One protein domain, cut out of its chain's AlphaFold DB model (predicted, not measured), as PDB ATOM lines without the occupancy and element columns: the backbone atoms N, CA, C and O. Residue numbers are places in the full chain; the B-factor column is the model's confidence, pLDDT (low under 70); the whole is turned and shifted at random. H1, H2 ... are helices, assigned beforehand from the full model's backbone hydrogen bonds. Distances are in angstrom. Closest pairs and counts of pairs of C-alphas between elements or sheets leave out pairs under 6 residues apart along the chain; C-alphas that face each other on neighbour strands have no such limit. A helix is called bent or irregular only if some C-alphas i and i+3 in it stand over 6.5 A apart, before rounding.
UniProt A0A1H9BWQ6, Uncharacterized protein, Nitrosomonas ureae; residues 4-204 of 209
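AT A GLANCE: This is residues 4 to 204 of the 209 residues of an uncharacterized protein of Nitrosomonas ureae (UniProt A0A1H9BWQ6). Four short helices, H5 to H8, and the longer H9 gather into a head at one end; the long helix H4 reaches out of it as an arm, with H1 touching that arm and H2 near it, while H3 is close to H2 at the end far from the head, apart from H4, and H10 crosses the head on the side of H8. Residues 35 to 49 stick out at the end far from the head. The printed part has 201 residues, with ten named helices, H1 to H10 in order, and no named strand; the class is all helix. It is only just compact, close to loose, with a radius of gyration of the C-alphas of 19.4 A and spans of 58 by 40 by 31 A.

HOW THE PARTS SIT: H1, residues 4 to 16, touches H4, residues 69 to 94, with residues 4 to 7 alone; the closest C-alphas, of Leu 7 and Ala 79, are 7.1 A apart. H2, residues 23 to 32, and H4 are near each other. H2 and H3, residues 47 to 61, are close but not clearly touching, with C-alphas 30 and 54 at 7.8 A; H3 and H4 are apart. H4 and H5, residues 98 to 106, form a helical hairpin, closest at C-alphas 92 and 101, 6.0 A. H4 also touches H6, residues 122 to 128, at a shallow tilt of 25 degrees, with C-alphas 90 and 122 closest at 4.6 A. H6 and H7, residues 132 to 139, form a second hairpin, closest at C-alphas 126 and 135, 5.9 A. H6 touches H8, residues 156 to 162, at a shallow tilt of 15 degrees, the same way, with C-alphas 124 and 156 closest at 4.6 A. H8 and H9, residues 167 to 184, form a third hairpin, closest at C-alphas 160 and 170, 5.4 A. H9 and H10, residues 188 to 203, only just touch, with 3 pairs of C-alphas within 8 A, the closest 181 and 188 at 6.1 A. In H1, H4, H5, H6, H7 and H10 every O i to N i+4 pair is within hydrogen-bond range; H2 has 4 of 6, H3 9 of 11, H9 12 of 14 and H8 1 of 3, beside 3 of 4 O i to N i+3 pairs.

IN THESE COORDINATES: H1 begins at C-alpha 4, (33.143, 12.661, 19.139), and is 18.0 A long. H3 is 22.1 A long and H4 37.7 A. H9, 24.9 A, is only just irregular, with C-alphas 172 and 175 7.0 A apart, and has a kink of 30 degrees near residue 176. H10, 22.4 A, ends at C-alpha 203, (50.921, 34.008, -6.793).

THE WHOLE: The two C-alphas farthest apart, of Asp 44 and Glu 168, are 59.7 A apart. The printed part has no cut. The links H2 to H3, H5 to H6 and H7 to H8 are long. Mean pLDDT of the printed part is 75.0; residues 4 to 76 and 78 to 79 are under 70.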
ATOM      1  N   ARG A   4      31.761  12.198  19.338       47.28
ATOM      2  CA  ARG A   4      33.143  12.661  19.139       47.28
ATOM      3  C   ARG A   4      33.944  11.716  18.233       47.28
ATOM      4  O   ARG A   4      34.527  12.146  17.245       47.28
ATOM      5  N   ASN A   5      33.882  10.406  18.478       46.28
ATOM      6  CA  ASN A   5      34.556   9.406  17.636       46.28
ATOM      7  C   ASN A   5      33.939   9.282  16.232       46.28
ATOM      8  O   ASN A   5      34.623   8.842  15.311       46.28
ATOM      9  N   ARG A   6      32.658   9.634  16.046       50.56
ATOM     10  CA  ARG A   6      32.013   9.663  14.722       50.56
ATOM     11  C   ARG A   6      32.470  10.866  13.898       50.56
ATOM     12  O   ARG A   6      32.876  10.670  12.757       50.56
ATOM     13  N   LEU A   7      32.466  12.065  14.485       53.41
ATOM     14  CA  LEU A   7      32.975  13.291  13.855       53.41
ATOM     15  C   LEU A   7      34.443  13.155  13.458       53.41
ATOM     16  O   LEU A   7      34.805  13.474  12.329       53.41
ATOM     17  N   TYR A   8      35.268  12.581  14.335       54.75
ATOM     18  CA  TYR A   8      36.668  12.336  14.005       54.75
ATOM     19  C   TYR A   8      36.852  11.361  12.848       54.75
ATOM     20  O   TYR A   8      37.686  11.614  11.989       54.75
ATOM     21  N   LYS A   9      36.061  10.285  12.770       53.62
ATOM     22  CA  LYS A   9      36.124   9.363  11.626       53.62
ATOM     23  C   LYS A   9      35.683  10.021  10.319       53.62
ATOM     24  O   LYS A   9      36.233   9.690   9.276       53.62
ATOM     25  N   LEU A  10      34.713  10.935  10.365       54.34
ATOM     26  CA  LEU A  10      34.293  11.731   9.208       54.34
ATOM     27  C   LEU A  10      35.412  12.665   8.750       54.34
ATOM     28  O   LEU A  10      35.794  12.621   7.587       54.34
ATOM     29  N   TYR A  11      35.989  13.437   9.669       53.91
ATOM     30  CA  TYR A  11      37.128  14.302   9.374       53.91
ATOM     31  C   TYR A  11      38.312  13.511   8.794       53.91
ATOM     32  O   TYR A  11      38.793  13.821   7.709       53.91
ATOM     33  N   GLN A  12      38.700  12.412   9.449       50.88
ATOM     34  CA  GLN A  12      39.760  11.516   8.978       50.88
ATOM     35  C   GLN A  12      39.456  10.910   7.607       50.88
ATOM     36  O   GLN A  12      40.366  10.759   6.804       50.88
ATOM     37  N   ARG A  13      38.194  10.574   7.313       49.97
ATOM     38  CA  ARG A  13      37.793  10.063   5.996       49.97
ATOM     39  C   ARG A  13      37.889  11.140   4.917       49.97
ATOM     40  O   ARG A  13      38.282  10.814   3.809       49.97
ATOM     41  N   ASN A  14      37.558  12.392   5.218       57.72
ATOM     42  CA  ASN A  14      37.683  13.486   4.251       57.72
ATOM     43  C   ASN A  14      39.137  13.837   3.956       57.72
ATOM     44  O   ASN A  14      39.486  14.026   2.793       57.72
ATOM     45  N   VAL A  15      39.983  13.818   4.988       49.25
ATOM     46  CA  VAL A  15      41.441  13.875   4.834       49.25
ATOM     47  C   VAL A  15      41.937  12.699   3.981       49.25
ATOM     48  O   VAL A  15      42.585  12.915   2.965       49.25
ATOM     49  N   ALA A  16      41.544  11.462   4.307       42.12
ATOM     50  CA  ALA A  16      41.981  10.257   3.590       42.12
ATOM     51  C   ALA A  16      41.481  10.161   2.137       42.12
ATOM     52  O   ALA A  16      42.089   9.472   1.325       42.12
ATOM     53  N   LEU A  17      40.368  10.818   1.800       47.38
ATOM     54  CA  LEU A  17      39.855  10.907   0.430       47.38
ATOM     55  C   LEU A  17      40.491  12.062  -0.365       47.38
ATOM     56  O   LEU A  17      40.071  12.306  -1.493       47.38
ATOM     57  N   GLY A  18      41.458  12.786   0.213       45.66
ATOM     58  CA  GLY A  18      42.100  13.939  -0.421       45.66
ATOM     59  C   GLY A  18      41.145  15.108  -0.659       45.66
ATOM     60  O   GLY A  18      41.454  16.004  -1.432       45.66
ATOM     61  N   LEU A  19      39.970  15.101  -0.018       50.91
ATOM     62  CA  LEU A  19      38.932  16.097  -0.268       50.91
ATOM     63  C   LEU A  19      39.254  17.442   0.389       50.91
ATOM     64  O   LEU A  19      38.632  18.418   0.003       50.91
ATOM     65  N   GLN A  20      40.173  17.488   1.369       57.03
ATOM     66  CA  GLN A  20      40.673  18.698   2.061       57.03
ATOM     67  C   GLN A  20      39.593  19.696   2.531       57.03
ATOM     68  O   GLN A  20      39.856  20.872   2.765       57.03
ATOM     69  N   LYS A  21      38.359  19.227   2.709       55.91
ATOM     70  CA  LYS A  21      37.225  20.051   3.125       55.91
ATOM     71  C   LYS A  21      37.180  20.145   4.639       55.91
ATOM     72  O   LYS A  21      37.255  19.126   5.337       55.91
ATOM     73  N   SER A  22      37.005  21.358   5.158       47.59
ATOM     74  CA  SER A  22      36.728  21.539   6.579       47.59
ATOM     75  C   SER A  22      35.383  20.899   6.941       47.59
ATOM     76  O   SER A  22      34.527  20.672   6.086       47.59
ATOM     77  N   VAL A  23      35.147  20.624   8.230       50.47
ATOM     78  CA  VAL A  23      33.824  20.162   8.708       50.47
ATOM     79  C   VAL A  23      32.714  21.126   8.268       50.47
ATOM     80  O   VAL A  23      31.615  20.685   7.960       50.47
ATOM     81  N   TYR A  24      33.024  22.419   8.169       45.22
ATOM     82  CA  TYR A  24      32.120  23.450   7.676       45.22
ATOM     83  C   TYR A  24      31.872  23.339   6.162       45.22
ATOM     84  O   TYR A  24      30.724  23.404   5.739       45.22
ATOM     85  N   ASP A  25      32.899  23.092   5.346       49.19
ATOM     86  CA  ASP A  25      32.746  22.909   3.891       49.19
ATOM     87  C   ASP A  25      31.984  21.624   3.561       49.19
ATOM     88  O   ASP A  25      31.158  21.603   2.662       49.19
ATOM     89  N   LEU A  26      32.167  20.566   4.350       52.12
ATOM     90  CA  LEU A  26      31.393  19.326   4.222       52.12
ATOM     91  C   LEU A  26      29.918  19.515   4.572       52.12
ATOM     92  O   LEU A  26      29.064  18.807   4.048       52.12
ATOM     93  N   ILE A  27      29.626  20.452   5.474       49.28
ATOM     94  CA  ILE A  27      28.261  20.840   5.827       49.28
ATOM     95  C   ILE A  27      27.670  21.782   4.761       49.28
ATOM     96  O   ILE A  27      26.458  21.759   4.568       49.28
ATOM     97  N   ASN A  28      28.490  22.574   4.054       47.00
ATOM     98  CA  ASN A  28      28.031  23.654   3.168       47.00
ATOM     99  C   ASN A  28      28.150  23.404   1.653       47.00
ATOM    100  O   ASN A  28      27.354  23.954   0.903       47.00
ATOM    101  N   GLU A  29      29.075  22.592   1.149       48.09
ATOM    102  CA  GLU A  29      29.125  22.253  -0.285       48.09
ATOM    103  C   GLU A  29      27.953  21.364  -0.717       48.09
ATOM    104  O   GLU A  29      27.525  21.402  -1.867       48.09
ATOM    105  N   ASP A  30      27.357  20.625   0.216       45.47
ATOM    106  CA  ASP A  30      26.083  19.945  -0.033       45.47
ATOM    107  C   ASP A  30      24.893  20.937  -0.017       45.47
ATOM    108  O   ASP A  30      23.803  20.630  -0.499       45.47
ATOM    109  N   LEU A  31      25.099  22.168   0.481       39.66
ATOM    110  CA  LEU A  31      24.146  23.276   0.340       39.66
ATOM    111  C   LEU A  31      24.302  24.004  -1.003       39.66
ATOM    112  O   LEU A  31      23.295  24.491  -1.504       39.66
ATOM    113  N   SER A  32      25.497  24.060  -1.613       39.47
ATOM    114  CA  SER A  32      25.720  24.699  -2.929       39.47
ATOM    115  C   SER A  32      25.363  23.805  -4.122       39.47
ATOM    116  O   SER A  32      25.149  24.307  -5.226       39.47
ATOM    117  N   ALA A  33      25.135  22.503  -3.906       39.59
ATOM    118  CA  ALA A  33      24.401  21.666  -4.861       39.59
ATOM    119  C   ALA A  33      22.984  22.218  -5.167       39.59
ATOM    120  O   ALA A  33      22.383  21.846  -6.179       39.59
ATOM    121  N   LYS A  34      22.466  23.154  -4.346       40.19
ATOM    122  CA  LYS A  34      21.254  23.937  -4.637       40.19
ATOM    123  C   LYS A  34      21.422  25.015  -5.703       40.19
ATOM    124  O   LYS A  34      20.415  25.351  -6.318       40.19
ATOM    125  N   ASP A  35      22.610  25.550  -5.980       41.84
ATOM    126  CA  ASP A  35      22.718  26.662  -6.943       41.84
ATOM    127  C   ASP A  35      22.428  26.212  -8.388       41.84
ATOM    128  O   ASP A  35      21.982  27.007  -9.212       41.84
ATOM    129  N   ASN A  36      22.514  24.903  -8.663       37.97
ATOM    130  CA  ASN A  36      22.021  24.295  -9.908       37.97
ATOM    131  C   ASN A  36      20.502  24.015  -9.924       37.97
ATOM    132  O   ASN A  36      19.964  23.632 -10.960       37.97
ATOM    133  N   LEU A  37      19.797  24.211  -8.807       33.25
ATOM    134  CA  LEU A  37      18.331  24.136  -8.696       33.25
ATOM    135  C   LEU A  37      17.679  25.528  -8.573       33.25
ATOM    136  O   LEU A  37      16.474  25.666  -8.773       33.25
ATOM    137  N   ILE A  38      18.470  26.574  -8.302       33.16
ATOM    138  CA  ILE A  38      18.021  27.967  -8.134       33.16
ATOM    139  C   ILE A  38      17.807  28.698  -9.480       33.16
ATOM    140  O   ILE A  38      17.343  29.835  -9.505       33.16
ATOM    141  N   SER A  39      17.967  28.034 -10.634       37.44
ATOM    142  CA  SER A  39      17.502  28.597 -11.918       37.44
ATOM    143  C   SER A  39      15.969  28.579 -12.091       37.44
ATOM    144  O   SER A  39      15.485  28.866 -13.185       37.44
ATOM    145  N   MET A  40      15.193  28.207 -11.064       27.47
ATOM    146  CA  MET A  40      13.737  28.023 -11.163       27.47
ATOM    147  C   MET A  40      12.890  28.903 -10.231       27.47
ATOM    148  O   MET A  40      11.706  28.633 -10.089       27.47
ATOM    149  N   GLY A  41      13.445  29.978  -9.663       37.56
ATOM    150  CA  GLY A  41      12.665  31.149  -9.229       37.56
ATOM    151  C   GLY A  41      11.462  30.890  -8.312       37.56
ATOM    152  O   GLY A  41      10.330  31.139  -8.716       37.56
ATOM    153  N   PHE A  42      11.704  30.486  -7.065       28.28
ATOM    154  CA  PHE A  42      10.675  30.521  -6.025       28.28
ATOM    155  C   PHE A  42      11.212  31.199  -4.764       28.28
ATOM    156  O   PHE A  42      12.128  30.708  -4.105       28.28
ATOM    157  N   GLU A  43      10.637  32.362  -4.474       42.94
ATOM    158  CA  GLU A  43      10.589  32.959  -3.143       42.94
ATOM    159  C   GLU A  43       9.637  32.108  -2.278       42.94
ATOM    160  O   GLU A  43       8.700  31.530  -2.826       42.94
ATOM    161  N   ASP A  44       9.863  32.067  -0.959       39.06
ATOM    162  CA  ASP A  44       8.975  31.532   0.100       39.06
ATOM    163  C   ASP A  44       9.434  30.229   0.810       39.06
ATOM    164  O   ASP A  44      10.091  29.363   0.231       39.06
ATOM    165  N   ASP A  45       9.084  30.138   2.102       39.72
ATOM    166  CA  ASP A  45       9.542  29.351   3.277       39.72
ATOM    167  C   ASP A  45       9.836  27.826   3.154       39.72
ATOM    168  O   ASP A  45      10.043  27.109   4.139       39.72
ATOM    169  N   THR A  46       9.965  27.294   1.945       36.16
ATOM    170  CA  THR A  46      10.352  25.905   1.633       36.16
ATOM    171  C   THR A  46      11.835  25.583   1.872       36.16
ATOM    172  O   THR A  46      12.224  24.411   1.910       36.16
ATOM    173  N   LEU A  47      12.674  26.593   2.131       35.25
ATOM    174  CA  LEU A  47      14.111  26.443   2.411       35.25
ATOM    175  C   LEU A  47      14.421  25.577   3.645       35.25
ATOM    176  O   LEU A  47      15.508  24.996   3.714       35.25
ATOM    177  N   ARG A  48      13.471  25.442   4.581       35.69
ATOM    178  CA  ARG A  48      13.619  24.641   5.806       35.69
ATOM    179  C   ARG A  48      13.473  23.131   5.570       35.69
ATOM    180  O   ARG A  48      14.195  22.361   6.194       35.69
ATOM    181  N   PHE A  49      12.623  22.714   4.629       36.38
ATOM    182  CA  PHE A  49      12.361  21.295   4.341       36.38
ATOM    183  C   PHE A  49      13.497  20.628   3.547       36.38
ATOM    184  O   PHE A  49      13.877  19.498   3.835       36.38
ATOM    185  N   GLY A  50      14.141  21.353   2.626       36.06
ATOM    186  CA  GLY A  50      15.247  20.790   1.834       36.06
ATOM    187  C   GLY A  50      16.522  20.506   2.640       36.06
ATOM    188  O   GLY A  50      17.275  19.602   2.303       36.06
ATOM    189  N   VAL A  51      16.771  21.247   3.726       35.44
ATOM    190  CA  VAL A  51      17.922  21.001   4.620       35.44
ATOM    191  C   VAL A  51      17.693  19.751   5.479       35.44
ATOM    192  O   VAL A  51      18.643  19.042   5.811       35.44
ATOM    193  N   GLU A  52      16.438  19.449   5.819       40.09
ATOM    194  CA  GLU A  52      16.068  18.251   6.575       40.09
ATOM    195  C   GLU A  52      16.204  16.980   5.732       40.09
ATOM    196  O   GLU A  52      16.778  16.012   6.227       40.09
ATOM    197  N   ASP A  53      15.815  17.005   4.456       42.47
ATOM    198  CA  ASP A  53      15.956  15.858   3.545       42.47
ATOM    199  C   ASP A  53      17.423  15.525   3.211       42.47
ATOM    200  O   ASP A  53      17.797  14.357   3.084       42.47
ATOM    201  N   ILE A  54      18.289  16.541   3.132       40.06
ATOM    202  CA  ILE A  54      19.729  16.378   2.863       40.06
ATOM    203  C   ILE A  54      20.452  15.831   4.100       40.06
ATOM    204  O   ILE A  54      21.234  14.881   4.013       40.06
ATOM    205  N   ILE A  55      20.117  16.349   5.283       41.25
ATOM    206  CA  ILE A  55      20.607  15.801   6.551       41.25
ATOM    207  C   ILE A  55      20.051  14.386   6.774       41.25
ATOM    208  O   ILE A  55      20.794  13.520   7.235       41.25
ATOM    209  N   GLU A  56      18.810  14.092   6.370       46.81
ATOM    210  CA  GLU A  56      18.283  12.720   6.325       46.81
ATOM    211  C   GLU A  56      19.092  11.823   5.373       46.81
ATOM    212  O   GLU A  56      19.344  10.666   5.714       46.81
ATOM    213  N   GLY A  57      19.544  12.330   4.224       45.53
ATOM    214  CA  GLY A  57      20.403  11.608   3.280       45.53
ATOM    215  C   GLY A  57      21.773  11.253   3.866       45.53
ATOM    216  O   GLY A  57      22.209  10.099   3.787       45.53
ATOM    217  N   ILE A  58      22.418  12.212   4.534       41.81
ATOM    218  CA  ILE A  58      23.709  12.029   5.213       41.81
ATOM    219  C   ILE A  58      23.566  11.049   6.388       41.81
ATOM    220  O   ILE A  58      24.354  10.109   6.517       41.81
ATOM    221  N   LEU A  59      22.529  11.198   7.215       43.69
ATOM    222  CA  LEU A  59      22.267  10.309   8.351       43.69
ATOM    223  C   LEU A  59      21.908   8.880   7.897       43.69
ATOM    224  O   LEU A  59      22.430   7.918   8.470       43.69
ATOM    225  N   ARG A  60      21.126   8.715   6.814       45.69
ATOM    226  CA  ARG A  60      20.832   7.402   6.199       45.69
ATOM    227  C   ARG A  60      22.081   6.724   5.645       45.69
ATOM    228  O   ARG A  60      22.310   5.553   5.952       45.69
ATOM    229  N   ASN A  61      22.912   7.440   4.885       44.00
ATOM    230  CA  ASN A  61      24.156   6.897   4.322       44.00
ATOM    231  C   ASN A  61      25.170   6.497   5.407       44.00
ATOM    232  O   ASN A  61      25.976   5.585   5.212       44.00
ATOM    233  N   LEU A  62      25.099   7.131   6.579       45.97
ATOM    234  CA  LEU A  62      25.944   6.834   7.735       45.97
ATOM    235  C   LEU A  62      25.350   5.780   8.695       45.97
ATOM    236  O   LEU A  62      25.973   5.491   9.722       45.97
ATOM    237  N   ARG A  63      24.175   5.194   8.391       48.41
ATOM    238  CA  ARG A  63      23.393   4.333   9.311       48.41
ATOM    239  C   ARG A  63      23.226   4.965  10.701       48.41
ATOM    240  O   ARG A  63      23.307   4.291  11.731       48.41
ATOM    241  N   ILE A  64      23.076   6.284  10.744       47.06
ATOM    242  CA  ILE A  64      22.719   7.002  11.960       47.06
ATOM    243  C   ILE A  64      21.200   7.032  11.948       47.06
ATOM    244  O   ILE A  64      20.594   7.806  11.213       47.06
ATOM    245  N   ASP A  65      20.608   6.096  12.688       50.75
ATOM    246  CA  ASP A  65      19.161   6.020  12.850       50.75
ATOM    247  C   ASP A  65      18.610   7.364  13.330       50.75
ATOM    248  O   ASP A  65      19.338   8.130  13.967       50.75
ATOM    249  N   LYS A  66      17.343   7.635  12.993       46.44
ATOM    250  CA  LYS A  66      16.621   8.881  13.281       46.44
ATOM    251  C   LYS A  66      16.602   9.174  14.785       46.44
ATOM    252  O   LYS A  66      15.631   8.884  15.479       46.44
ATOM    253  N   GLY A  67      17.689   9.742  15.284       52.81
ATOM    254  CA  GLY A  67      17.755  10.299  16.616       52.81
ATOM    255  C   GLY A  67      16.742  11.424  16.736       52.81
ATOM    256  O   GLY A  67      16.489  12.159  15.778       52.81
ATOM    257  N   THR A  68      16.141  11.556  17.914       53.69
ATOM    258  CA  THR A  68      15.234  12.671  18.211       53.69
ATOM    259  C   THR A  68      15.924  14.016  17.927       53.69
ATOM    260  O   THR A  68      17.147  14.109  17.994       53.69
ATOM    261  N   THR A  69      15.176  15.089  17.645       59.06
ATOM    262  CA  THR A  69      15.720  16.444  17.382       59.06
ATOM    263  C   THR A  69      16.767  16.871  18.426       59.06
ATOM    264  O   THR A  69      17.786  17.467  18.099       59.06
ATOM    265  N   LYS A  70      16.583  16.425  19.673       61.81
ATOM    266  CA  LYS A  70      17.497  16.609  20.806       61.81
ATOM    267  C   LYS A  70      18.870  15.934  20.638       61.81
ATOM    268  O   LYS A  70      19.875  16.459  21.107       61.81
ATOM    269  N   GLU A  71      18.934  14.772  19.991       57.25
ATOM    270  CA  GLU A  71      20.190  14.070  19.686       57.25
ATOM    271  C   GLU A  71      20.966  14.763  18.565       57.25
ATOM    272  O   GLU A  71      22.195  14.844  18.627       57.25
ATOM    273  N   ARG A  72      20.249  15.315  17.578       60.81
ATOM    274  CA  ARG A  72      20.833  16.143  16.516       60.81
ATOM    275  C   ARG A  72      21.415  17.437  17.084       60.81
ATOM    276  O   ARG A  72      22.568  17.748  16.797       60.81
ATOM    277  N   ASP A  73      20.676  18.135  17.942       67.12
ATOM    278  CA  ASP A  73      21.163  19.356  18.596       67.12
ATOM    279  C   ASP A  73      22.394  19.070  19.471       67.12
ATOM    280  O   ASP A  73      23.395  19.783  19.404       67.12
ATOM    281  N   GLY A  74      22.378  17.965  20.226       67.56
ATOM    282  CA  GLY A  74      23.530  17.528  21.020       67.56
ATOM    283  C   GLY A  74      24.767  17.198  20.175       67.56
ATOM    284  O   GLY A  74      25.889  17.496  20.582       67.56
ATOM    285  N   PHE A  75      24.582  16.620  18.985       62.31
ATOM    286  CA  PHE A  75      25.676  16.372  18.043       62.31
ATOM    287  C   PHE A  75      26.286  17.675  17.511       62.31
ATOM    288  O   PHE A  75      27.510  17.786  17.453       62.31
ATOM    289  N   MET A  76      25.457  18.665  17.170       66.44
ATOM    290  CA  MET A  76      25.924  19.961  16.662       66.44
ATOM    291  C   MET A  76      26.703  20.753  17.715       66.44
ATOM    292  O   MET A  76      27.744  21.324  17.398       66.44
ATOM    293  N   VAL A  77      26.250  20.741  18.974       70.06
ATOM    294  CA  VAL A  77      26.968  21.389  20.088       70.06
ATOM    295  C   VAL A  77      28.343  20.753  20.300       70.06
ATOM    296  O   VAL A  77      29.340  21.461  20.439       70.06
ATOM    297  N   GLU A  78      28.427  19.421  20.277       66.88
ATOM    298  CA  GLU A  78      29.707  18.722  20.423       66.88
ATOM    299  C   GLU A  78      30.634  18.981  19.222       66.88
ATOM    300  O   GLU A  78      31.832  19.187  19.402       66.88
ATOM    301  N   ALA A  79      30.095  19.030  17.999       69.06
ATOM    302  CA  ALA A  79      30.858  19.363  16.795       69.06
ATOM    303  C   ALA A  79      31.436  20.786  16.842       69.06
ATOM    304  O   ALA A  79      32.604  20.986  16.500       69.06
ATOM    305  N   ALA A  80      30.645  21.762  17.299       71.06
ATOM    306  CA  ALA A  80      31.089  23.141  17.478       71.06
ATOM    307  C   ALA A  80      32.222  23.220  18.507       71.06
ATOM    308  O   ALA A  80      33.289  23.748  18.207       71.06
ATOM    309  N   LYS A  81      32.047  22.578  19.668       73.19
ATOM    310  CA  LYS A  81      33.071  22.532  20.717       73.19
ATOM    311  C   LYS A  81      34.369  21.879  20.245       73.19
ATOM    312  O   LYS A  81      35.456  22.355  20.555       73.19
ATOM    313  N   LEU A  82      34.279  20.787  19.489       74.81
ATOM    314  CA  LEU A  82      35.457  20.160  18.890       74.81
ATOM    315  C   LEU A  82      36.126  21.087  17.875       74.81
ATOM    316  O   LEU A  82      37.343  21.184  17.853       74.81
ATOM    317  N   THR A  83      35.352  21.807  17.070       78.50
ATOM    318  CA  THR A  83      35.907  22.775  16.118       78.50
ATOM    319  C   THR A  83      36.637  23.907  16.843       78.50
ATOM    320  O   THR A  83      37.768  24.217  16.480       78.50
ATOM    321  N   GLU A  84      36.056  24.462  17.910       81.88
ATOM    322  CA  GLU A  84      36.683  25.494  18.748       81.88
ATOM    323  C   GLU A  84      38.005  25.020  19.360       81.88
ATOM    324  O   GLU A  84      39.015  25.717  19.272       81.88
ATOM    325  N   LEU A  85      38.034  23.809  19.926       85.56
ATOM    326  CA  LEU A  85      39.264  23.226  20.470       85.56
ATOM    327  C   LEU A  85      40.319  22.998  19.380       85.56
ATOM    328  O   LEU A  85      41.513  23.124  19.639       85.56
ATOM    329  N   GLY A  86      39.893  22.682  18.156       86.44
ATOM    330  CA  GLY A  86      40.794  22.484  17.027       86.44
ATOM    331  C   GLY A  86      41.419  23.779  16.551       86.44
ATOM    332  O   GLY A  86      42.626  23.827  16.336       86.44
ATOM    333  N   ILE A  87      40.613  24.836  16.463       88.56
ATOM    334  CA  ILE A  87      41.096  26.188  16.185       88.56
ATOM    335  C   ILE A  87      42.102  26.596  17.263       88.56
ATOM    336  O   ILE A  87      43.223  26.963  16.930       88.56
ATOM    337  N   ALA A  88      41.758  26.428  18.543       92.31
ATOM    338  CA  ALA A  88      42.653  26.760  19.650       92.31
ATOM    339  C   ALA A  88      43.972  25.964  19.618       92.31
ATOM    340  O   ALA A  88      45.022  26.503  19.963       92.31
ATOM    341  N   PHE A  89      43.947  24.699  19.187       95.06
ATOM    342  CA  PHE A  89      45.154  23.892  19.013       95.06
ATOM    343  C   PHE A  89      46.056  24.415  17.883       95.06
ATOM    344  O   PHE A  89      47.267  24.530  18.073       95.06
ATOM    345  N   VAL A  90      45.485  24.772  16.729       96.06
ATOM    346  CA  VAL A  90      46.245  25.330  15.595       96.06
ATOM    347  C   VAL A  90      46.778  26.733  15.914       96.06
ATOM    348  O   VAL A  90      47.930  27.038  15.603       96.06
ATOM    349  N   GLU A  91      45.994  27.564  16.605       95.25
ATOM    350  CA  GLU A  91      46.433  28.879  17.088       95.25
ATOM    351  C   GLU A  91      47.542  28.789  18.141       95.25
ATOM    352  O   GLU A  91      48.403  29.664  18.203       95.25
ATOM    353  N   ALA A  92      47.539  27.755  18.989       97.94
ATOM    354  CA  ALA A  92      48.632  27.541  19.933       97.94
ATOM    355  C   ALA A  92      49.955  27.299  19.190       97.94
ATOM    356  O   ALA A  92      50.981  27.837  19.596       97.94
ATOM    357  N   ALA A  93      49.926  26.562  18.075       98.12
ATOM    358  CA  ALA A  93      51.101  26.377  17.225       98.12
ATOM    359  C   ALA A  93      51.551  27.678  16.547       98.12
ATOM    360  O   ALA A  93      52.744  27.958  16.512       98.12
ATOM    361  N   ASP A  94      50.609  28.500  16.078       96.44
ATOM    362  CA  ASP A  94      50.905  29.826  15.511       96.44
ATOM    363  C   ASP A  94      51.568  30.767  16.531       96.44
ATOM    364  O   ASP A  94      52.500  31.502  16.227       96.44
ATOM    365  N   LYS A  95      51.157  30.687  17.798       97.56
ATOM    366  CA  LYS A  95      51.738  31.477  18.897       97.56
ATOM    367  C   LYS A  95      52.992  30.838  19.508       97.56
ATOM    368  O   LYS A  95      53.500  31.355  20.503       97.56
ATOM    369  N   CYS A  96      53.469  29.714  18.967       97.81
ATOM    370  CA  CYS A  96      54.549  28.901  19.540       97.81
ATOM    371  C   CYS A  96      54.304  28.486  21.015       97.81
ATOM    372  O   CYS A  96      55.246  28.279  21.790       97.81
ATOM    373  N   ASP A  97      53.038  28.351  21.429       98.31
ATOM    374  CA  ASP A  97      52.626  27.924  22.771       98.31
ATOM    375  C   ASP A  97      52.663  26.392  22.893       98.31
ATOM    376  O   ASP A  97      51.659  25.671  22.873       98.31
ATOM    377  N   ARG A  98      53.890  25.896  23.038       98.31
ATOM    378  CA  ARG A  98      54.218  24.471  23.152       98.31
ATOM    379  C   ARG A  98      53.533  23.787  24.333       98.31
ATOM    380  O   ARG A  98      53.218  22.605  24.237       98.31
ATOM    381  N   GLU A  99      53.329  24.490  25.447       97.94
ATOM    382  CA  GLU A  99      52.701  23.899  26.632       97.94
ATOM    383  C   GLU A  99      51.228  23.601  26.349       97.94
ATOM    384  O   GLU A  99      50.753  22.495  26.616       97.94
ATOM    385  N   THR A 100      50.515  24.554  25.751       97.06
ATOM    386  CA  THR A 100      49.128  24.352  25.330       97.06
ATOM    387  C   THR A 100      49.024  23.261  24.262       97.06
ATOM    388  O   THR A 100      48.180  22.370  24.391       97.06
ATOM    389  N   MET A 101      49.910  23.253  23.257       98.06
ATOM    390  CA  MET A 101      49.958  22.180  22.251       98.06
ATOM    391  C   MET A 101      50.142  20.798  22.887       98.06
ATOM    392  O   MET A 101      49.391  19.873  22.571       98.06
ATOM    393  N   GLN A 102      51.100  20.661  23.809       97.38
ATOM    394  CA  GLN A 102      51.374  19.398  24.487       97.38
ATOM    395  C   GLN A 102      50.146  18.909  25.259       97.38
ATOM    396  O   GLN A 102      49.772  17.746  25.130       97.38
ATOM    397  N   ARG A 103      49.445  19.798  25.981       94.94
ATOM    398  CA  ARG A 103      48.197  19.431  26.673       94.94
ATOM    399  C   ARG A 103      47.148  18.884  25.706       94.94
ATOM    400  O   ARG A 103      46.476  17.910  26.041       94.94
ATOM    401  N   TYR A 104      46.983  19.473  24.522       93.19
ATOM    402  CA  TYR A 104      46.057  18.943  23.517       93.19
ATOM    403  C   TYR A 104      46.481  17.551  23.031       93.19
ATOM    404  O   TYR A 104      45.657  16.633  23.003       93.19
ATOM    405  N   ILE A 105      47.764  17.367  22.713       91.38
ATOM    406  CA  ILE A 105      48.321  16.081  22.269       91.38
ATOM    407  C   ILE A 105      48.119  14.995  23.336       91.38
ATOM    408  O   ILE A 105      47.606  13.918  23.018       91.38
ATOM    409  N   ASP A 106      48.430  15.295  24.598       90.88
ATOM    410  CA  ASP A 106      48.293  14.372  25.733       90.88
ATOM    411  C   ASP A 106      46.837  13.935  25.953       90.88
ATOM    412  O   ASP A 106      46.562  12.796  26.331       90.88
ATOM    413  N   ASN A 107      45.879  14.815  25.645       87.38
ATOM    414  CA  ASN A 107      44.445  14.520  25.700       87.38
ATOM    415  C   ASN A 107      43.909  13.809  24.437       87.38
ATOM    416  O   ASN A 107      42.692  13.656  24.263       87.38
ATOM    417  N   GLY A 108      44.800  13.363  23.547       84.94
ATOM    418  CA  GLY A 108      44.456  12.624  22.334       84.94
ATOM    419  C   GLY A 108      43.738  13.475  21.290       84.94
ATOM    420  O   GLY A 108      42.903  12.955  20.545       84.94
ATOM    421  N   TYR A 109      44.007  14.781  21.263       85.62
ATOM    422  CA  TYR A 109      43.456  15.678  20.255       85.62
ATOM    423  C   TYR A 109      44.007  15.333  18.852       85.62
ATOM    424  O   TYR A 109      45.161  14.907  18.739       85.62
ATOM    425  N   PRO A 110      43.215  15.450  17.766       86.81
ATOM    426  CA  PRO A 110      43.694  15.152  16.417       86.81
ATOM    427  C   PRO A 110      44.788  16.129  15.972       86.81
ATOM    428  O   PRO A 110      44.511  17.277  15.636       86.81
ATOM    429  N   VAL A 111      46.024  15.635  15.892       93.25
ATOM    430  CA  VAL A 111      47.198  16.418  15.461       93.25
ATOM    431  C   VAL A 111      47.093  16.963  14.033       93.25
ATOM    432  O   VAL A 111      47.711  17.972  13.718       93.25
ATOM    433  N   ASN A 112      46.270  16.326  13.197       93.62
ATOM    434  CA  ASN A 112      46.032  16.713  11.807       93.62
ATOM    435  C   ASN A 112      44.844  17.658  11.635       93.62
ATOM    436  O   ASN A 112      44.419  17.847  10.506       93.62
ATOM    437  N   PHE A 113      44.258  18.200  12.710       90.38
ATOM    438  CA  PHE A 113      43.172  19.170  12.567       90.38
ATOM    439  C   PHE A 113      43.637  20.365  11.725       90.38
ATOM    440  O   PHE A 113      44.639  21.002  12.048       90.38
ATOM    441  N   GLN A 114      42.885  20.655  10.667       88.38
ATOM    442  CA  GLN A 114      43.080  21.797   9.788       88.38
ATOM    443  C   GLN A 114      42.148  22.928  10.200       88.38
ATOM    444  O   GLN A 114      40.938  22.734  10.355       88.38
ATOM    445  N   HIS A 115      42.708  24.121  10.350       87.25
ATOM    446  CA  HIS A 115      41.937  25.322  10.608       87.25
ATOM    447  C   HIS A 115      40.910  25.535   9.479       87.25
ATOM    448  O   HIS A 115      41.285  25.540   8.309       87.25
ATOM    449  N   PRO A 116      39.612  25.730   9.773       79.81
ATOM    450  CA  PRO A 116      38.566  25.684   8.748       79.81
ATOM    451  C   PRO A 116      38.683  26.797   7.700       79.81
ATOM    452  O   PRO A 116      38.211  26.646   6.578       79.81
ATOM    453  N   LYS A 117      39.319  27.923   8.047       79.06
ATOM    454  CA  LYS A 117      39.513  29.031   7.110       79.06
ATOM    455  C   LYS A 117      40.789  28.882   6.290       79.06
ATOM    456  O   LYS A 117      40.753  29.164   5.105       79.06
ATOM    457  N   THR A 118      41.906  28.489   6.888       82.31
ATOM    458  CA  THR A 118      43.223  28.511   6.217       82.31
ATOM    459  C   THR A 118      43.685  27.134   5.766       82.31
ATOM    460  O   THR A 118      44.620  27.037   4.985       82.31
ATOM    461  N   LEU A 119      43.016  26.077   6.226       87.69
ATOM    462  CA  LEU A 119      43.397  24.674   6.077       87.69
ATOM    463  C   LEU A 119      44.778  24.328   6.664       87.69
ATOM    464  O   LEU A 119      45.268  23.217   6.494       87.69
ATOM    465  N   GLU A 120      45.387  25.231   7.429       93.00
ATOM    466  CA  GLU A 120      46.656  24.976   8.103       93.00
ATOM    467  C   GLU A 120      46.465  24.009   9.268       93.00
ATOM    468  O   GLU A 120      45.508  24.096  10.041       93.00
ATOM    469  N   THR A 121      47.415  23.096   9.416       96.75
ATOM    470  CA  THR A 121      47.548  22.264  10.616       96.75
ATOM    471  C   THR A 121      48.495  22.922  11.614       96.75
ATOM    472  O   THR A 121      49.261  23.823  11.274       96.75
ATOM    473  N   ALA A 122      48.541  22.393  12.838       98.12
ATOM    474  CA  ALA A 122      49.568  22.782  13.803       98.12
ATOM    475  C   ALA A 122      51.001  22.604  13.250       98.12
ATOM    476  O   ALA A 122      51.898  23.367  13.609       98.12
ATOM    477  N   LEU A 123      51.220  21.631  12.352       98.12
ATOM    478  CA  LEU A 123      52.524  21.415  11.725       98.12
ATOM    479  C   LEU A 123      52.873  22.519  10.717       98.12
ATOM    480  O   LEU A 123      54.013  22.969  10.723       98.12
ATOM    481  N   HIS A 124      51.912  23.003   9.920       97.38
ATOM    482  CA  HIS A 124      52.137  24.138   9.011       97.38
ATOM    483  C   HIS A 124      52.655  25.364   9.768       97.38
ATOM    484  O   HIS A 124      53.687  25.923   9.393       97.38
ATOM    485  N   ASN A 125      51.979  25.722  10.862       97.56
ATOM    486  CA  ASN A 125      52.320  26.899  11.661       97.56
ATOM    487  C   ASN A 125      53.657  26.718  12.386       97.56
ATOM    488  O   ASN A 125      54.494  27.614  12.378       97.56
ATOM    489  N   SER A 126      53.906  25.530  12.947       97.94
ATOM    490  CA  SER A 126      55.184  25.238  13.615       97.94
ATOM    491  C   SER A 126      56.375  25.349  12.657       97.94
ATOM    492  O   SER A 126      57.449  25.788  13.059       97.94
ATOM    493  N   VAL A 127      56.193  24.953  11.393       97.44
ATOM    494  CA  VAL A 127      57.223  25.054  10.352       97.44
ATOM    495  C   VAL A 127      57.444  26.495   9.913       97.44
ATOM    496  O   VAL A 127      58.596  26.921   9.836       97.44
ATOM    497  N   PHE A 128      56.359  27.239   9.688       95.19
ATOM    498  CA  PHE A 128      56.411  28.657   9.338       95.19
ATOM    499  C   PHE A 128      57.176  29.480  10.386       95.19
ATOM    500  O   PHE A 128      58.021  30.287  10.027       95.19
ATOM    501  N   HIS A 129      56.960  29.209  11.678       95.38
ATOM    502  CA  HIS A 129      57.661  29.889  12.781       95.38
ATOM    503  C   HIS A 129      59.016  29.266  13.155       95.38
ATOM    504  O   HIS A 129      59.617  29.643  14.162       95.38
ATOM    505  N   HIS A 130      59.489  28.276  12.394       96.19
ATOM    506  CA  HIS A 130      60.728  27.539  12.664       96.19
ATOM    507  C   HIS A 130      60.821  26.946  14.083       96.19
ATOM    508  O   HIS A 130      61.906  26.801  14.660       96.19
ATOM    509  N   ASP A 131      59.685  26.564  14.669       97.12
ATOM    510  CA  ASP A 131      59.633  25.998  16.010       97.12
ATOM    511  C   ASP A 131      60.026  24.513  15.994       97.12
ATOM    512  O   ASP A 131      59.195  23.604  16.060       97.12
ATOM    513  N   VAL A 132      61.337  24.260  15.983       97.25
ATOM    514  CA  VAL A 132      61.942  22.917  16.008       97.25
ATOM    515  C   VAL A 132      61.381  22.032  17.127       97.25
ATOM    516  O   VAL A 132      61.239  20.819  16.948       97.25
ATOM    517  N   LYS A 133      61.049  22.598  18.294       97.88
ATOM    518  CA  LYS A 133      60.516  21.806  19.413       97.88
ATOM    519  C   LYS A 133      59.069  21.397  19.157       97.88
ATOM    520  O   LYS A 133      58.740  20.239  19.403       97.88
ATOM    521  N   ALA A 134      58.234  22.306  18.654       98.25
ATOM    522  CA  ALA A 134      56.861  21.986  18.268       98.25
ATOM    523  C   ALA A 134      56.819  20.974  17.111       98.25
ATOM    524  O   ALA A 134      56.071  20.001  17.183       98.25
ATOM    525  N   ILE A 135      57.694  21.118  16.109       98.38
ATOM    526  CA  ILE A 135      57.825  20.160  14.999       98.38
ATOM    527  C   ILE A 135      58.155  18.763  15.534       98.38
ATOM    528  O   ILE A 135      57.434  17.806  15.260       98.38
ATOM    529  N   LYS A 136      59.204  18.636  16.359       98.06
ATOM    530  CA  LYS A 136      59.594  17.345  16.953       98.06
ATOM    531  C   LYS A 136      58.489  16.748  17.826       98.06
ATOM    532  O   LYS A 136      58.280  15.539  17.786       98.06
ATOM    533  N   MET A 137      57.774  17.579  18.583       97.94
ATOM    534  CA  MET A 137      56.633  17.159  19.400       97.94
ATOM    535  C   MET A 137      55.512  16.562  18.540       97.94
ATOM    536  O   MET A 137      55.036  15.467  18.830       97.94
ATOM    537  N   LEU A 138      55.126  17.251  17.463       98.31
ATOM    538  CA  LEU A 138      54.083  16.809  16.538       98.31
ATOM    539  C   LEU A 138      54.491  15.524  15.806       98.31
ATOM    540  O   LEU A 138      53.764  14.530  15.864       98.31
ATOM    541  N   LEU A 139      55.677  15.500  15.191       97.75
ATOM    542  CA  LEU A 139      56.198  14.323  14.485       97.75
ATOM    543  C   LEU A 139      56.358  13.116  15.420       97.75
ATOM    544  O   LEU A 139      56.026  11.991  15.043       97.75
ATOM    545  N   GLY A 140      56.784  13.350  16.665       97.25
ATOM    546  CA  GLY A 140      56.932  12.323  17.697       97.25
ATOM    547  C   GLY A 140      55.630  11.597  18.051       97.25
ATOM    548  O   GLY A 140      55.674  10.499  18.601       97.25
ATOM    549  N   THR A 141      54.467  12.149  17.690       95.94
ATOM    550  CA  THR A 141      53.183  11.449  17.852       95.94
ATOM    551  C   THR A 141      53.006  10.278  16.885       95.94
ATOM    552  O   THR A 141      52.142   9.431  17.127       95.94
ATOM    553  N   GLY A 142      53.767  10.242  15.782       95.38
ATOM    554  CA  GLY A 142      53.637   9.250  14.709       95.38
ATOM    555  C   GLY A 142      52.296   9.297  13.967       95.38
ATOM    556  O   GLY A 142      51.950   8.348  13.272       95.38
ATOM    557  N   LYS A 143      51.507  10.364  14.159       93.81
ATOM    558  CA  LYS A 143      50.147  10.515  13.613       93.81
ATOM    559  C   LYS A 143      50.018  11.680  12.633       93.81
ATOM    560  O   LYS A 143      48.925  11.886  12.107       93.81
ATOM    561  N   CYS A 144      51.084  12.450  12.422       95.56
ATOM    562  CA  CYS A 144      51.075  13.578  11.501       95.56
ATOM    563  C   CYS A 144      50.910  13.112  10.055       95.56
ATOM    564  O   CYS A 144      51.645  12.243   9.595       95.56
ATOM    565  N   ASP A 145      49.967  13.725   9.351       94.94
ATOM    566  CA  ASP A 145      49.874  13.649   7.900       94.94
ATOM    567  C   ASP A 145      50.685  14.805   7.309       94.94
ATOM    568  O   ASP A 145      50.381  15.980   7.524       94.94
ATOM    569  N   LEU A 146      51.768  14.446   6.622       95.94
ATOM    570  CA  LEU A 146      52.769  15.378   6.106       95.94
ATOM    571  C   LEU A 146      52.415  15.905   4.708       95.94
ATOM    572  O   LEU A 146      53.125  16.766   4.194       95.94
ATOM    573  N   PHE A 147      51.337  15.396   4.106       94.81
ATOM    574  CA  PHE A 147      50.892  15.751   2.756       94.81
ATOM    575  C   PHE A 147      49.588  16.556   2.745       94.81
ATOM    576  O   PHE A 147      49.077  16.882   1.673       94.81
ATOM    577  N   LEU A 148      49.051  16.898   3.922       91.56
ATOM    578  CA  LEU A 148      47.953  17.854   4.036       91.56
ATOM    579  C   LEU A 148      48.389  19.209   3.496       91.56
ATOM    580  O   LEU A 148      49.434  19.710   3.901       91.56
ATOM    581  N   GLN A 149      47.573  19.789   2.620       91.75
ATOM    582  CA  GLN A 149      47.823  21.111   2.059       91.75
ATOM    583  C   GLN A 149      46.992  22.171   2.784       91.75
ATOM    584  O   GLN A 149      45.861  21.909   3.205       91.75
ATOM    585  N   ASP A 150      47.558  23.365   2.923       89.62
ATOM    586  CA  ASP A 150      46.827  24.568   3.299       89.62
ATOM    587  C   ASP A 150      45.981  25.112   2.125       89.62
ATOM    588  O   ASP A 150      45.916  24.532   1.041       89.62
ATOM    589  N   ARG A 151      45.295  26.241   2.333       86.00
ATOM    590  CA  ARG A 151      44.431  26.863   1.312       86.00
ATOM    591  C   ARG A 151      45.199  27.325   0.064       86.00
ATOM    592  O   ARG A 151      44.568  27.517  -0.969       86.00
ATOM    593  N   ALA A 152      46.508  27.530   0.160       86.19
ATOM    594  CA  ALA A 152      47.371  27.902  -0.960       86.19
ATOM    595  C   ALA A 152      48.083  26.673  -1.557       86.19
ATOM    596  O   ALA A 152      49.155  26.808  -2.148       86.19
ATOM    597  N   SER A 153      47.524  25.477  -1.345       89.50
ATOM    598  CA  SER A 153      48.049  24.196  -1.826       89.50
ATOM    599  C   SER A 153      49.456  23.861  -1.311       89.50
ATOM    600  O   SER A 153      50.147  23.008  -1.870       89.50
ATOM    601  N   LYS A 154      49.914  24.494  -0.222       91.06
ATOM    602  CA  LYS A 154      51.238  24.218   0.352       91.06
ATOM    603  C   LYS A 154      51.139  23.122   1.393       91.06
ATOM    604  O   LYS A 154      50.320  23.201   2.298       91.06
ATOM    605  N   ILE A 155      52.032  22.144   1.310       94.31
ATOM    606  CA  ILE A 155      52.297  21.198   2.404       94.31
ATOM    607  C   ILE A 155      53.276  21.812   3.420       94.31
ATOM    608  O   ILE A 155      54.013  22.739   3.059       94.31
ATOM    609  N   PRO A 156      53.398  21.282   4.657       95.88
ATOM    610  CA  PRO A 156      54.285  21.857   5.668       95.88
ATOM    611  C   PRO A 156      55.729  22.031   5.189       95.88
ATOM    612  O   PRO A 156      56.334  23.062   5.447       95.88
ATOM    613  N   TYR A 157      56.268  21.076   4.427       94.88
ATOM    614  CA  TYR A 157      57.624  21.166   3.875       94.88
ATOM    615  C   TYR A 157      57.842  22.370   2.959       94.88
ATOM    616  O   TYR A 157      58.894  22.995   3.016       94.88
ATOM    617  N   MET A 158      56.842  22.760   2.168       91.38
ATOM    618  CA  MET A 158      56.959  23.942   1.309       91.38
ATOM    619  C   MET A 158      57.070  25.227   2.136       91.38
ATOM    620  O   MET A 158      57.829  26.119   1.764       91.38
ATOM    621  N   ASN A 159      56.406  25.316   3.295       89.56
ATOM    622  CA  ASN A 159      56.561  26.471   4.189       89.56
ATOM    623  C   ASN A 159      58.010  26.629   4.690       89.56
ATOM    624  O   ASN A 159      58.440  27.760   4.896       89.56
ATOM    625  N   ALA A 160      58.772  25.534   4.819       89.88
ATOM    626  CA  ALA A 160      60.185  25.574   5.210       89.88
ATOM    627  C   ALA A 160      61.115  26.135   4.119       89.88
ATOM    628  O   ALA A 160      62.263  26.454   4.417       89.88
ATOM    629  N   HIS A 161      60.644  26.229   2.870       84.69
ATOM    630  CA  HIS A 161      61.443  26.647   1.714       84.69
ATOM    631  C   HIS A 161      60.959  27.936   1.049       84.69
ATOM    632  O   HIS A 161      61.767  28.632   0.446       84.69
ATOM    633  N   LEU A 162      59.660  28.241   1.105       80.62
ATOM    634  CA  LEU A 162      59.070  29.298   0.279       80.62
ATOM    635  C   LEU A 162      58.897  30.641   0.991       80.62
ATOM    636  O   LEU A 162      59.034  31.677   0.349       80.62
ATOM    637  N   ALA A 163      58.560  30.641   2.284       70.62
ATOM    638  CA  ALA A 163      58.322  31.881   3.025       70.62
ATOM    639  C   ALA A 163      59.632  32.443   3.591       70.62
ATOM    640  O   ALA A 163      60.059  33.534   3.221       70.62
ATOM    641  N   GLU A 164      60.288  31.653   4.438       78.12
ATOM    642  CA  GLU A 164      61.597  31.940   5.018       78.12
ATOM    643  C   GLU A 164      62.396  30.629   4.994       78.12
ATOM    644  O   GLU A 164      62.102  29.720   5.770       78.12
ATOM    645  N   PRO A 165      63.340  30.455   4.050       84.56
ATOM    646  CA  PRO A 165      64.070  29.202   3.923       84.56
ATOM    647  C   PRO A 165      64.825  28.850   5.210       84.56
ATOM    648  O   PRO A 165      65.662  29.621   5.682       84.56
ATOM    649  N   ASN A 166      64.560  27.663   5.755       91.00
ATOM    650  CA  ASN A 166      65.260  27.136   6.920       91.00
ATOM    651  C   ASN A 166      65.617  25.662   6.709       91.00
ATOM    652  O   ASN A 166      64.790  24.765   6.894       91.00
ATOM    653  N   ASP A 167      66.882  25.424   6.359       90.50
ATOM    654  CA  ASP A 167      67.402  24.091   6.050       90.50
ATOM    655  C   ASP A 167      67.285  23.117   7.229       90.50
ATOM    656  O   ASP A 167      67.026  21.933   7.019       90.50
ATOM    657  N   GLU A 168      67.436  23.589   8.474       93.00
ATOM    658  CA  GLU A 168      67.274  22.736   9.659       93.00
ATOM    659  C   GLU A 168      65.833  22.219   9.744       93.00
ATOM    660  O   GLU A 168      65.602  21.025   9.936       93.00
ATOM    661  N   VAL A 169      64.855  23.104   9.554       95.25
ATOM    662  CA  VAL A 169      63.433  22.750   9.584       95.25
ATOM    663  C   VAL A 169      63.059  21.846   8.410       95.25
ATOM    664  O   VAL A 169      62.358  20.855   8.612       95.25
ATOM    665  N   ALA A 170      63.562  22.131   7.210       93.88
ATOM    666  CA  ALA A 170      63.363  21.281   6.041       93.88
ATOM    667  C   ALA A 170      63.912  19.861   6.265       93.88
ATOM    668  O   ALA A 170      63.224  18.872   5.989       93.88
ATOM    669  N   GLN A 171      65.110  19.742   6.846       93.62
ATOM    670  CA  GLN A 171      65.713  18.445   7.163       93.62
ATOM    671  C   GLN A 171      64.913  17.646   8.196       93.62
ATOM    672  O   GLN A 171      64.866  16.421   8.109       93.62
ATOM    673  N   LEU A 172      64.235  18.301   9.145       96.00
ATOM    674  CA  LEU A 172      63.362  17.602  10.098       96.00
ATOM    675  C   LEU A 172      62.141  16.953   9.434       96.00
ATOM    676  O   LEU A 172      61.550  16.042  10.014       96.00
ATOM    677  N   LEU A 173      61.742  17.431   8.255       95.75
ATOM    678  CA  LEU A 173      60.550  16.971   7.547       95.75
ATOM    679  C   LEU A 173      60.873  15.983   6.422       95.75
ATOM    680  O   LEU A 173      60.057  15.100   6.166       95.75
ATOM    681  N   ILE A 174      62.034  16.099   5.767       94.75
ATOM    682  CA  ILE A 174      62.317  15.329   4.548       94.75
ATOM    683  C   ILE A 174      62.336  13.817   4.790       94.75
ATOM    684  O   ILE A 174      61.620  13.088   4.114       94.75
ATOM    685  N   GLU A 175      63.060  13.338   5.804       93.62
ATOM    686  CA  GLU A 175      63.152  11.907   6.115       93.62
ATOM    687  C   GLU A 175      61.780  11.282   6.456       93.62
ATOM    688  O   GLU A 175      61.407  10.274   5.841       93.62
ATOM    689  N   PRO A 176      60.970  11.842   7.385       95.62
ATOM    690  CA  PRO A 176      59.652  11.278   7.661       95.62
ATOM    691  C   PRO A 176      58.698  11.394   6.463       95.62
ATOM    692  O   PRO A 176      57.851  10.516   6.289       95.62
ATOM    693  N   MET A 177      58.847  12.412   5.608       95.81
ATOM    694  CA  MET A 177      58.075  12.524   4.368       95.81
ATOM    695  C   MET A 177      58.463  11.483   3.328       95.81
ATOM    696  O   MET A 177      57.573  10.873   2.750       95.81
ATOM    697  N   GLU A 178      59.751  11.245   3.089       95.56
ATOM    698  CA  GLU A 178      60.216  10.203   2.169       95.56
ATOM    699  C   GLU A 178      59.692   8.834   2.598       95.56
ATOM    700  O   GLU A 178      59.139   8.089   1.785       95.56
ATOM    701  N   LYS A 179      59.776   8.536   3.899       96.12
ATOM    702  CA  LYS A 179      59.214   7.311   4.463       96.12
ATOM    703  C   LYS A 179      57.706   7.213   4.218       96.12
ATOM    704  O   LYS A 179      57.241   6.204   3.690       96.12
ATOM    705  N   ALA A 180      56.950   8.257   4.563       93.69
ATOM    706  CA  ALA A 180      55.502   8.279   4.370       93.69
ATOM    707  C   ALA A 180      55.114   8.191   2.881       93.69
ATOM    708  O   ALA A 180      54.134   7.533   2.539       93.69
ATOM    709  N   ALA A 181      55.895   8.803   1.988       94.00
ATOM    710  CA  ALA A 181      55.670   8.763   0.550       94.00
ATOM    711  C   ALA A 181      55.854   7.347  -0.005       94.00
ATOM    712  O   ALA A 181      55.001   6.874  -0.753       94.00
ATOM    713  N   ILE A 182      56.911   6.639   0.408       95.12
ATOM    714  CA  ILE A 182      57.140   5.235   0.034       95.12
ATOM    715  C   ILE A 182      55.980   4.355   0.506       95.12
ATOM    716  O   ILE A 182      55.450   3.568  -0.277       95.12
ATOM    717  N   GLU A 183      55.555   4.510   1.762       94.12
ATOM    718  CA  GLU A 183      54.445   3.743   2.344       94.12
ATOM    719  C   GLU A 183      53.117   3.975   1.603       94.12
ATOM    720  O   GLU A 183      52.313   3.051   1.473       94.12
ATOM    721  N   GLN A 184      52.902   5.185   1.083       90.69
ATOM    722  CA  GLN A 184      51.690   5.571   0.352       90.69
ATOM    723  C   GLN A 184      51.813   5.420  -1.176       90.69
ATOM    724  O   GLN A 184      50.841   5.662  -1.892       90.69
ATOM    725  N   GLY A 185      52.978   5.020  -1.698       94.25
ATOM    726  CA  GLY A 185      53.232   4.937  -3.141       94.25
ATOM    727  C   GLY A 185      53.253   6.296  -3.854       94.25
ATOM    728  O   GLY A 185      52.968   6.373  -5.050       94.25
ATOM    729  N   ILE A 186      53.571   7.372  -3.132       92.88
ATOM    730  CA  ILE A 186      53.654   8.744  -3.641       92.88
ATOM    731  C   ILE A 186      55.055   8.994  -4.215       92.88
ATOM    732  O   ILE A 186      56.069   8.709  -3.581       92.88
ATOM    733  N   ASN A 187      55.130   9.589  -5.408       95.38
ATOM    734  CA  ASN A 187      56.384  10.113  -5.951       95.38
ATOM    735  C   ASN A 187      56.630  11.517  -5.378       95.38
ATOM    736  O   ASN A 187      56.112  12.500  -5.907       95.38
ATOM    737  N   LEU A 188      57.388  11.594  -4.279       92.44
ATOM    738  CA  LEU A 188      57.601  12.840  -3.539       92.44
ATOM    739  C   LEU A 188      58.214  13.972  -4.393       92.44
ATOM    740  O   LEU A 188      57.630  15.054  -4.396       92.44
ATOM    741  N   PRO A 189      59.305  13.765  -5.166       93.38
ATOM    742  CA  PRO A 189      59.845  14.816  -6.032       93.38
ATOM    743  C   PRO A 189      58.824  15.363  -7.031       93.38
ATOM    744  O   PRO A 189      58.746  16.572  -7.238       93.38
ATOM    745  N   LYS A 190      58.013  14.481  -7.630       93.94
ATOM    746  CA  LYS A 190      56.955  14.888  -8.558       93.94
ATOM    747  C   LYS A 190      55.882  15.723  -7.851       93.94
ATOM    748  O   LYS A 190      55.534  16.779  -8.363       93.94
ATOM    749  N   LEU A 191      55.411  15.284  -6.681       90.50
ATOM    750  CA  LEU A 191      54.411  16.012  -5.895       90.50
ATOM    751  C   LEU A 191      54.903  17.420  -5.529       90.50
ATOM    752  O   LEU A 191      54.191  18.393  -5.744       90.50
ATOM    753  N   VAL A 192      56.131  17.543  -5.012       90.75
ATOM    754  CA  VAL A 192      56.704  18.846  -4.631       90.75
ATOM    755  C   VAL A 192      56.842  19.768  -5.844       90.75
ATOM    756  O   VAL A 192      56.539  20.956  -5.736       90.75
ATOM    757  N   ALA A 193      57.248  19.236  -7.003       90.44
ATOM    758  CA  ALA A 193      57.338  20.014  -8.236       90.44
ATOM    759  C   ALA A 193      55.960  20.506  -8.715       90.44
ATOM    760  O   ALA A 193      55.826  21.667  -9.094       90.44
ATOM    761  N   GLU A 194      54.935  19.647  -8.667       91.69
ATOM    762  CA  GLU A 194      53.560  19.996  -9.045       91.69
ATOM    763  C   GLU A 194      52.983  21.087  -8.131       91.69
ATOM    764  O   GLU A 194      52.510  22.106  -8.629       91.69
ATOM    765  N   LEU A 195      53.102  20.931  -6.808       89.50
ATOM    766  CA  LEU A 195      52.589  21.917  -5.850       89.50
ATOM    767  C   LEU A 195      53.338  23.252  -5.928       89.50
ATOM    768  O   LEU A 195      52.723  24.313  -5.835       89.50
ATOM    769  N   THR A 196      54.658  23.222  -6.133       88.56
ATOM    770  CA  THR A 196      55.446  24.450  -6.334       88.56
ATOM    771  C   THR A 196      54.973  25.203  -7.575       88.56
ATOM    772  O   THR A 196      54.723  26.403  -7.500       88.56
ATOM    773  N   TYR A 197      54.780  24.501  -8.695       88.38
ATOM    774  CA  TYR A 197      54.277  25.106  -9.927       88.38
ATOM    775  C   TYR A 197      52.882  25.725  -9.749       88.38
ATOM    776  O   TYR A 197      52.619  26.825 -10.240       88.38
ATOM    777  N   GLU A 198      51.978  25.039  -9.045       86.94
ATOM    778  CA  GLU A 198      50.641  25.565  -8.756       86.94
ATOM    779  C   GLU A 198      50.698  26.837  -7.908       86.94
ATOM    780  O   GLU A 198      50.052  27.828  -8.258       86.94
ATOM    781  N   TYR A 199      51.530  26.844  -6.866       85.44
ATOM    782  CA  TYR A 199      51.745  28.009  -6.016       85.44
ATOM    783  C   TYR A 199      52.290  29.213  -6.803       85.44
ATOM    784  O   TYR A 199      51.755  30.317  -6.705       85.44
ATOM    785  N   GLU A 200      53.317  29.015  -7.636       86.88
ATOM    786  CA  GLU A 200      53.876  30.074  -8.494       86.88
ATOM    787  C   GLU A 200      52.834  30.656  -9.450       86.88
ATOM    788  O   GLU A 200      52.731  31.877  -9.618       86.88
ATOM    789  N   ARG A 201      52.042  29.775 -10.075       86.44
ATOM    790  CA  ARG A 201      50.975  30.153 -11.002       86.44
ATOM    791  C   ARG A 201      49.921  31.014 -10.311       86.44
ATOM    792  O   ARG A 201      49.449  31.976 -10.912       86.44
ATOM    793  N   GLU A 202      49.540  30.673  -9.082       85.50
ATOM    794  CA  GLU A 202      48.534  31.412  -8.311       85.50
ATOM    795  C   GLU A 202      49.056  32.748  -7.782       85.50
ATOM    796  O   GLU A 202      48.338  33.748  -7.821       85.50
ATOM    797  N   MET A 203      50.313  32.793  -7.339       82.88
ATOM    798  CA  MET A 203      50.921  34.008  -6.793       82.88
ATOM    799  C   MET A 203      51.390  34.981  -7.884       82.88
ATOM    800  O   MET A 203      51.630  36.151  -7.593       82.88
ATOM    801  N   GLY A 204      51.509  34.530  -9.137       84.19
ATOM    802  CA  GLY A 204      51.960  35.358 -10.258       84.19
ATOM    803  C   GLY A 204      53.459  35.675 -10.228       84.19
ATOM    804  O   GLY A 204      53.901  36.600 -10.912       84.19
TER     805      GLY A 204